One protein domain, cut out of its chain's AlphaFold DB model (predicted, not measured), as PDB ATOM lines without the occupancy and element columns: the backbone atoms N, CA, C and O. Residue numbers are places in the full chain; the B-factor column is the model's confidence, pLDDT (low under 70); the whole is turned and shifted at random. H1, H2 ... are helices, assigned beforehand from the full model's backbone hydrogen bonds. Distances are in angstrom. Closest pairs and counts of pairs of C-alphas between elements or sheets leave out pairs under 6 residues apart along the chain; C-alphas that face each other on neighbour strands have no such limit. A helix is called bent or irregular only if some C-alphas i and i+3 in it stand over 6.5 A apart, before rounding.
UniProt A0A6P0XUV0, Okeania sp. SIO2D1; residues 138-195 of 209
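What this domain is: This is residues 138 to 195 of the 209 residues of a protein of Okeania sp. SIO2D1 (UniProt A0A6P0XUV0). The model is an open, horseshoe-like arch of helices: the long H2 is its crossbar, H1 turns off one end of H2 as a leg that stands free at residues 138 to 147, and the short H3, H4 and H5 turn off the other end and fold back as a hook. The hook brings H5 near H3, while the space between H1 and H5 stays empty. The printed part has 58 residues with five named helices, H1 to H5 in order along the chain, and no named strand; the class is all helix. The whole is loose, with a radius of gyration of the C-alphas of 13.1 A, and only just flat, spanning 32 by 26 by 14 A.

How they stand to each other: H1, residues 138 to 149, is close to but not clearly touching H2, residues 153 to 168; their closest C-alphas, those of Leu 149 and Arg 155, are 6.0 A apart. The lines of H1 and H2 are about perpendicular, at 74 degrees. H2 has a kink of 30 degrees near residue 160 and is only just irregular, with C-alphas 155 and 158 6.6 A apart. H2 is close to but not clearly touching H3, residues 171 to 178, with the closest C-alphas, those of Tyr 166 and Gln 172, 6.9 A apart. H2 and H3 run the same way at a steep tilt of 62 degrees. H3 is close to but not clearly touching H4, residues 180 to 184, where the closest C-alphas, those of Phe 175 and Leu 181, are 6.3 A apart. H4 and H5, residues 186 to 193, touch only at the corner by their link; their closest C-alphas, those of Lys 182 and Gly 189, are 4.5 A apart. H5 is close to but not clearly touching H3, opposite ways at a steep tilt of 55 degrees, with the closest C-alphas, those of Arg 176 and Ser 193, 7.5 A apart. H1 is apart from H3, H4 and H5, and H2 is apart from H4 and H5. In H1, H3, H4 and H5 every O i to N i+4 pair is within hydrogen-bond range; in H2 7 of 12 are.

Where its parts are: H1 begins at C-alpha 138, (113.599, 1.857, 61.851), and is 16.2 A long from first to last C-alpha. H2, the longest helix, begins at C-alpha 153, (130.626, -9.119, 49.611), and measures 22.6 A. H3 has 8 residues, H4 has 5 and H5 has 8; H5 ends at C-alpha 193, (126.273, -13.800, 70.837).

The domain as a whole: The two C-alphas farthest apart are those of Gln 154 and Thr 178, at 33.5 A. The printed part has no cut, and its four links between helices are tight. The mean pLDDT of the printed part is 89.8, and no printed residue is under 70.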
ATOM      1  N   PRO A 138     112.485   2.732  61.492       89.62
ATOM      2  CA  PRO A 138     113.599   1.857  61.851       89.62
ATOM      3  C   PRO A 138     113.642   0.569  61.023       89.62
ATOM      4  O   PRO A 138     114.716   0.184  60.560       89.62
ATOM      5  N   ASP A 139     112.496  -0.073  60.776       87.31
ATOM      6  CA  ASP A 139     112.455  -1.314  59.994       87.31
ATOM      7  C   ASP A 139     112.819  -1.070  58.528       87.31
ATOM      8  O   ASP A 139     113.580  -1.844  57.940       87.31
ATOM      9  N   LYS A 140     112.340   0.038  57.943       90.19
ATOM     10  CA  LYS A 140     112.723   0.463  56.587       90.19
ATOM     11  C   LYS A 140     114.234   0.699  56.491       90.19
ATOM     12  O   LYS A 140     114.866   0.230  55.546       90.19
ATOM     13  N   LEU A 141     114.826   1.371  57.483       93.06
ATOM     14  CA  LEU A 141     116.267   1.629  57.534       93.06
ATOM     15  C   LEU A 141     117.077   0.328  57.634       93.06
ATOM     16  O   LEU A 141     118.015   0.131  56.862       93.06
ATOM     17  N   ILE A 142     116.699  -0.577  58.541       90.38
ATOM     18  CA  ILE A 142     117.387  -1.860  58.739       90.38
ATOM     19  C   ILE A 142     117.279  -2.737  57.488       90.38
ATOM     20  O   ILE A 142     118.285  -3.293  57.051       90.38
ATOM     21  N   ARG A 143     116.096  -2.844  56.868       89.25
ATOM     22  CA  ARG A 143     115.918  -3.602  55.617       89.25
ATOM     23  C   ARG A 143     116.781  -3.035  54.498       89.25
ATOM     24  O   ARG A 143     117.488  -3.796  53.842       89.25
ATOM     25  N   ASN A 144     116.780  -1.712  54.322       92.31
ATOM     26  CA  ASN A 144     117.634  -1.053  53.338       92.31
ATOM     27  C   ASN A 144     119.116  -1.326  53.601       92.31
ATOM     28  O   ASN A 144     119.852  -1.592  52.653       92.31
ATOM     29  N   LEU A 145     119.558  -1.309  54.860       93.31
ATOM     30  CA  LEU A 145     120.927  -1.669  55.220       93.31
ATOM     31  C   LEU A 145     121.234  -3.123  54.837       93.31
ATOM     32  O   LEU A 145     122.218  -3.369  54.147       93.31
ATOM     33  N   ILE A 146     120.384  -4.078  55.231       91.56
ATOM     34  CA  ILE A 146     120.582  -5.509  54.957       91.56
ATOM     35  C   ILE A 146     120.667  -5.762  53.450       91.56
ATOM     36  O   ILE A 146     121.649  -6.343  52.991       91.56
ATOM     37  N   PHE A 147     119.694  -5.289  52.666       90.81
ATOM     38  CA  PHE A 147     119.653  -5.543  51.223       90.81
ATOM     39  C   PHE A 147     120.740  -4.801  50.437       90.81
ATOM     40  O   PHE A 147     121.131  -5.270  49.370       90.81
ATOM     41  N   ASN A 148     121.280  -3.693  50.956       93.12
ATOM     42  CA  ASN A 148     122.403  -2.994  50.328       93.12
ATOM     43  C   ASN A 148     123.779  -3.466  50.811       93.12
ATOM     44  O   ASN A 148     124.771  -3.169  50.145       93.12
ATOM     45  N   LEU A 149     123.874  -4.176  51.935       91.69
ATOM     46  CA  LEU A 149     125.154  -4.587  52.511       91.69
ATOM     47  C   LEU A 149     125.424  -6.086  52.337       91.69
ATOM     48  O   LEU A 149     126.485  -6.451  51.842       91.69
ATOM     49  N   PHE A 150     124.481  -6.953  52.718       90.62
ATOM     50  CA  PHE A 150     124.719  -8.401  52.824       90.62
ATOM     51  C   PHE A 150     124.875  -9.107  51.466       90.62
ATOM     52  O   PHE A 150     125.772  -9.940  51.352       90.62
ATOM     53  N   PRO A 151     124.091  -8.779  50.416       90.50
ATOM     54  CA  PRO A 151     124.268  -9.385  49.093       90.50
ATOM     55  C   PRO A 151     125.569  -8.992  48.376       90.50
ATOM     56  O   PRO A 151     125.898  -9.576  47.347       90.50
ATOM     57  N   TYR A 152     126.302  -7.993  48.881       90.12
ATOM     58  CA  TYR A 152     127.452  -7.402  48.201       90.12
ATOM     59  C   TYR A 152     128.738  -7.634  49.013       90.12
ATOM     60  O   TYR A 152     129.114  -6.782  49.826       90.12
ATOM     61  N   PRO A 153     129.470  -8.744  48.788       87.06
ATOM     62  CA  PRO A 153     130.626  -9.119  49.611       87.06
ATOM     63  C   PRO A 153     131.732  -8.054  49.620       87.06
ATOM     64  O   PRO A 153     132.397  -7.853  50.634       87.06
ATOM     65  N   GLN A 154     131.882  -7.298  48.528       88.56
ATOM     66  CA  GLN A 154     132.838  -6.188  48.431       88.56
ATOM     67  C   GLN A 154     132.542  -5.048  49.420       88.56
ATOM     68  O   GLN A 154     133.472  -4.398  49.892       88.56
ATOM     69  N   ARG A 155     131.267  -4.822  49.771       91.25
ATOM     70  CA  ARG A 155     130.855  -3.821  50.772       91.25
ATOM     71  C   ARG A 155     131.023  -4.343  52.200       91.25
ATOM     72  O   ARG A 155     131.319  -3.569  53.103       91.25
ATOM     73  N   LEU A 156     130.865  -5.652  52.398       88.81
ATOM     74  CA  LEU A 156     130.985  -6.303  53.704       88.81
ATOM     75  C   LEU A 156     132.449  -6.474  54.146       88.81
ATOM     76  O   LEU A 156     132.762  -6.333  55.325       88.81
ATOM     77  N   ARG A 157     133.364  -6.731  53.204       88.50
ATOM     78  CA  ARG A 157     134.789  -6.984  53.479       88.50
ATOM     79  C   ARG A 157     135.491  -5.921  54.341       88.50
ATOM     80  O   ARG A 157     136.155  -6.319  55.299       88.50
ATOM     81  N   PRO A 158     135.368  -4.602  54.083       91.19
ATOM     82  CA  PRO A 158     136.007  -3.593  54.932       91.19
ATOM     83  C   PRO A 158     135.469  -3.587  56.370       91.19
ATOM     84  O   PRO A 158     136.209  -3.235  57.286       91.19
ATOM     85  N   LEU A 159     134.227  -4.037  56.602       91.56
ATOM     86  CA  LEU A 159     133.639  -4.115  57.945       91.56
ATOM     87  C   LEU A 159     134.244  -5.233  58.808       91.56
ATOM     88  O   LEU A 159     134.097  -5.205  60.028       91.56
ATOM     89  N   LEU A 160     134.976  -6.181  58.216       91.38
ATOM     90  CA  LEU A 160     135.676  -7.222  58.973       91.38
ATOM     91  C   LEU A 160     136.864  -6.670  59.777       91.38
ATOM     92  O   LEU A 160     137.207  -7.233  60.812       91.38
ATOM     93  N   VAL A 161     137.483  -5.570  59.338       92.44
ATOM     94  CA  VAL A 161     138.630  -4.951  60.026       92.44
ATOM     95  C   VAL A 161     138.254  -4.395  61.407       92.44
ATOM     96  O   VAL A 161     138.867  -4.825  62.388       92.44
ATOM     97  N   PRO A 162     137.257  -3.496  61.550       92.12
ATOM     98  CA  PRO A 162     136.843  -3.020  62.870       92.12
ATOM     99  C   PRO A 162     136.299  -4.156  63.741       92.12
ATOM    100  O   PRO A 162     136.510  -4.152  64.951       92.12
ATOM    101  N   LEU A 163     135.669  -5.167  63.135       91.81
ATOM    102  CA  LEU A 163     135.199  -6.351  63.849       91.81
ATOM    103  C   LEU A 163     136.356  -7.190  64.419       91.81
ATOM    104  O   LEU A 163     136.295  -7.635  65.562       91.81
ATOM    105  N   LEU A 164     137.444  -7.355  63.663       91.75
ATOM    106  CA  LEU A 164     138.660  -8.024  64.127       91.75
ATOM    107  C   LEU A 164     139.326  -7.241  65.261       91.75
ATOM    108  O   LEU A 164     139.766  -7.841  66.241       91.75
ATOM    109  N   VAL A 165     139.377  -5.910  65.162       92.44
ATOM    110  CA  VAL A 165     139.880  -5.047  66.243       92.44
ATOM    111  C   VAL A 165     139.020  -5.208  67.498       92.44
ATOM    112  O   VAL A 165     139.558  -5.427  68.579       92.44
ATOM    113  N   TYR A 166     137.694  -5.194  67.354       91.62
ATOM    114  CA  TYR A 166     136.748  -5.420  68.449       91.62
ATOM    115  C   TYR A 166     136.976  -6.764  69.165       91.62
ATOM    116  O   TYR A 166     136.998  -6.809  70.398       91.62
ATOM    117  N   GLN A 167     137.202  -7.845  68.411       91.19
ATOM    118  CA  GLN A 167     137.484  -9.166  68.979       91.19
ATOM    119  C   GLN A 167     138.870  -9.232  69.641       91.19
ATOM    120  O   GLN A 167     138.987  -9.722  70.763       91.19
ATOM    121  N   LYS A 168     139.913  -8.682  69.000       90.12
ATOM    122  CA  LYS A 168     141.283  -8.668  69.545       90.12
ATOM    123  C   LYS A 168     141.418  -7.843  70.820       90.12
ATOM    124  O   LYS A 168     142.167  -8.236  71.709       90.12
ATOM    125  N   LEU A 169     140.688  -6.733  70.927       91.94
ATOM    126  CA  LEU A 169     140.655  -5.901  72.135       91.94
ATOM    127  C   LEU A 169     139.877  -6.555  73.290       91.94
ATOM    128  O   LEU A 169     139.859  -6.023  74.394       91.94
ATOM    129  N   GLY A 170     139.231  -7.706  73.065       88.00
ATOM    130  CA  GLY A 170     138.515  -8.437  74.108       88.00
ATOM    131  C   GLY A 170     137.179  -7.812  74.512       88.00
ATOM    132  O   GLY A 170     136.549  -8.299  75.454       88.00
ATOM    133  N   PHE A 171     136.696  -6.794  73.789       88.50
ATOM    134  CA  PHE A 171     135.389  -6.181  74.046       88.50
ATOM    135  C   PHE A 171     134.251  -7.200  73.975       88.50
ATOM    136  O   PHE A 171     133.303  -7.116  74.751       88.50
ATOM    137  N   GLN A 172     134.387  -8.216  73.124       86.50
ATOM    138  CA  GLN A 172     133.464  -9.346  73.051       86.50
ATOM    139  C   GLN A 172     133.275 -10.036  74.418       86.50
ATOM    140  O   GLN A 172     132.152 -10.254  74.868       86.50
ATOM    141  N   LYS A 173     134.371 -10.318  75.137       86.88
ATOM    142  CA  LYS A 173     134.317 -10.941  76.471       86.88
ATOM    143  C   LYS A 173     133.659 -10.012  77.488       86.88
ATOM    144  O   LYS A 173     132.847 -10.466  78.289       86.88
ATOM    145  N   PHE A 174     133.966  -8.716  77.423       88.69
ATOM    146  CA  PHE A 174     133.376  -7.703  78.297       88.69
ATOM    147  C   PHE A 174     131.854  -7.599  78.123       88.69
ATOM    148  O   PHE A 174     131.113  -7.674  79.104       88.69
ATOM    149  N   PHE A 175     131.363  -7.471  76.889       89.50
ATOM    150  CA  PHE A 175     129.929  -7.326  76.632       89.50
ATOM    151  C   PHE A 175     129.133  -8.599  76.942       89.50
ATOM    152  O   PHE A 175     127.999  -8.502  77.415       89.50
ATOM    153  N   ARG A 176     129.735  -9.781  76.755       86.12
ATOM    154  CA  ARG A 176     129.132 -11.062  77.153       86.12
ATOM    155  C   ARG A 176     129.076 -11.239  78.668       86.12
ATOM    156  O   ARG A 176     128.061 -11.703  79.170       86.12
ATOM    157  N   ALA A 177     130.125 -10.838  79.391       88.06
ATOM    158  CA  ALA A 177     130.177 -10.944  80.850       88.06
ATOM    159  C   ALA A 177     129.242  -9.946  81.552       88.06
ATOM    160  O   ALA A 177     128.631 -10.273  82.564       88.06
ATOM    161  N   THR A 178     129.126  -8.728  81.021       88.44
ATOM    162  CA  THR A 178     128.305  -7.665  81.626       88.44
ATOM    163  C   THR A 178     126.826  -7.739  81.242       88.44
ATOM    164  O   THR A 178     126.007  -7.036  81.834       88.44
ATOM    165  N   GLU A 179     126.484  -8.531  80.219       86.44
ATOM    166  CA  GLU A 179     125.168  -8.568  79.563       86.44
ATOM    167  C   GLU A 179     124.617  -7.180  79.177       86.44
ATOM    168  O   GLU A 179     123.419  -7.005  78.933       86.44
ATOM    169  N   LEU A 180     125.493  -6.176  79.086       88.81
ATOM    170  CA  LEU A 180     125.117  -4.779  78.897       88.81
ATOM    171  C   LEU A 180     124.391  -4.580  77.562       88.81
ATOM    172  O   LEU A 180     123.376  -3.887  77.502       88.81
ATOM    173  N   LEU A 181     124.859  -5.252  76.505       85.88
ATOM    174  CA  LEU A 181     124.223  -5.189  75.189       85.88
ATOM    175  C   LEU A 181     122.807  -5.762  75.199       85.88
ATOM    176  O   LEU A 181     121.937  -5.173  74.570       85.88
ATOM    177  N   LYS A 182     122.544  -6.846  75.940       86.06
ATOM    178  CA  LYS A 182     121.193  -7.422  76.038       86.06
ATOM    179  C   LYS A 182     120.217  -6.454  76.712       86.06
ATOM    180  O   LYS A 182     119.063  -6.388  76.304       86.06
ATOM    181  N   LYS A 183     120.690  -5.691  77.707       88.56
ATOM    182  CA  LYS A 183     119.891  -4.679  78.418       88.56
ATOM    183  C   LYS A 183     119.603  -3.443  77.567       88.56
ATOM    184  O   LYS A 183     118.497  -2.923  77.629       88.56
ATOM    185  N   ILE A 184     120.576  -2.979  76.780       90.56
ATOM    186  CA  ILE A 184     120.406  -1.805  75.907       90.56
ATOM    187  C   ILE A 184     119.572  -2.160  74.669       90.56
ATOM    188  O   ILE A 184     118.672  -1.419  74.286       90.56
ATOM    189  N   SER A 185     119.877  -3.286  74.022       89.31
ATOM    190  CA  SER A 185     119.170  -3.762  72.835       89.31
ATOM    191  C   SER A 185     119.244  -5.289  72.741       89.31
ATOM    192  O   SER A 185     120.271  -5.841  72.328       89.31
ATOM    193  N   PRO A 186     118.140  -6.001  73.035       88.19
ATOM    194  CA  PRO A 186     118.094  -7.459  72.959       88.19
ATOM    195  C   PRO A 186     118.510  -8.003  71.584       88.19
ATOM    196  O   PRO A 186     119.190  -9.025  71.499       88.19
ATOM    197  N   ARG A 187     118.161  -7.285  70.504       86.38
ATOM    198  CA  ARG A 187     118.528  -7.649  69.126       86.38
ATOM    199  C   ARG A 187     120.042  -7.600  68.912       86.38
ATOM    200  O   ARG A 187     120.604  -8.555  68.392       86.38
ATOM    201  N   LEU A 188     120.708  -6.527  69.349       88.19
ATOM    202  CA  LEU A 188     122.165  -6.406  69.216       88.19
ATOM    203  C   LEU A 188     122.901  -7.424  70.090       88.19
ATOM    204  O   LEU A 188     123.883  -8.005  69.642       88.19
ATOM    205  N   GLY A 189     122.396  -7.690  71.299       89.62
ATOM    206  CA  GLY A 189     122.931  -8.748  72.155       89.62
ATOM    207  C   GLY A 189     122.840 -10.136  71.510       89.62
ATOM    208  O   GLY A 189     123.791 -10.907  71.587       89.62
ATOM    209  N   ALA A 190     121.732 -10.444  70.829       89.06
ATOM    210  CA  ALA A 190     121.585 -11.695  70.085       89.06
ATOM    211  C   ALA A 190     122.513 -11.771  68.859       89.06
ATOM    212  O   ALA A 190     123.054 -12.832  68.571       89.06
ATOM    213  N   MET A 191     122.728 -10.661  68.145       90.38
ATOM    214  CA  MET A 191     123.668 -10.612  67.014       90.38
ATOM    215  C   MET A 191     125.127 -10.781  67.466       90.38
ATOM    216  O   MET A 191     125.907 -11.443  66.786       90.38
ATOM    217  N   GLU A 192     125.501 -10.212  68.614       90.75
ATOM    218  CA  GLU A 192     126.841 -10.362  69.194       90.75
ATOM    219  C   GLU A 192     127.094 -11.795  69.688       90.75
ATOM    220  O   GLU A 192     128.192 -12.330  69.499       90.75
ATOM    221  N   SER A 193     126.090 -12.459  70.270       90.00
ATOM    222  CA  SER A 193     126.273 -13.800  70.837       90.00
ATOM    223  C   SER A 193     126.565 -14.864  69.776       90.00
ATOM    224  O   SER A 193     127.333 -15.790  70.039       90.00
ATOM    225  N   ILE A 194     126.020 -14.700  68.566       90.69
ATOM    226  CA  ILE A 194     126.227 -15.603  67.423       90.69
ATOM    227  C   ILE A 194     127.440 -15.230  66.554       90.69
ATOM    228  O   ILE A 194     127.690 -15.882  65.542       90.69
ATOM    229  N   LEU A 195     128.177 -14.171  66.907       90.75
ATOM    230  CA  LEU A 195     129.285 -13.667  66.100       90.75
ATOM    231  C   LEU A 195     130.441 -14.692  66.034       90.75
ATOM    232  O   LEU A 195     130.963 -15.065  67.091       90.75
TER     233      LEU A 195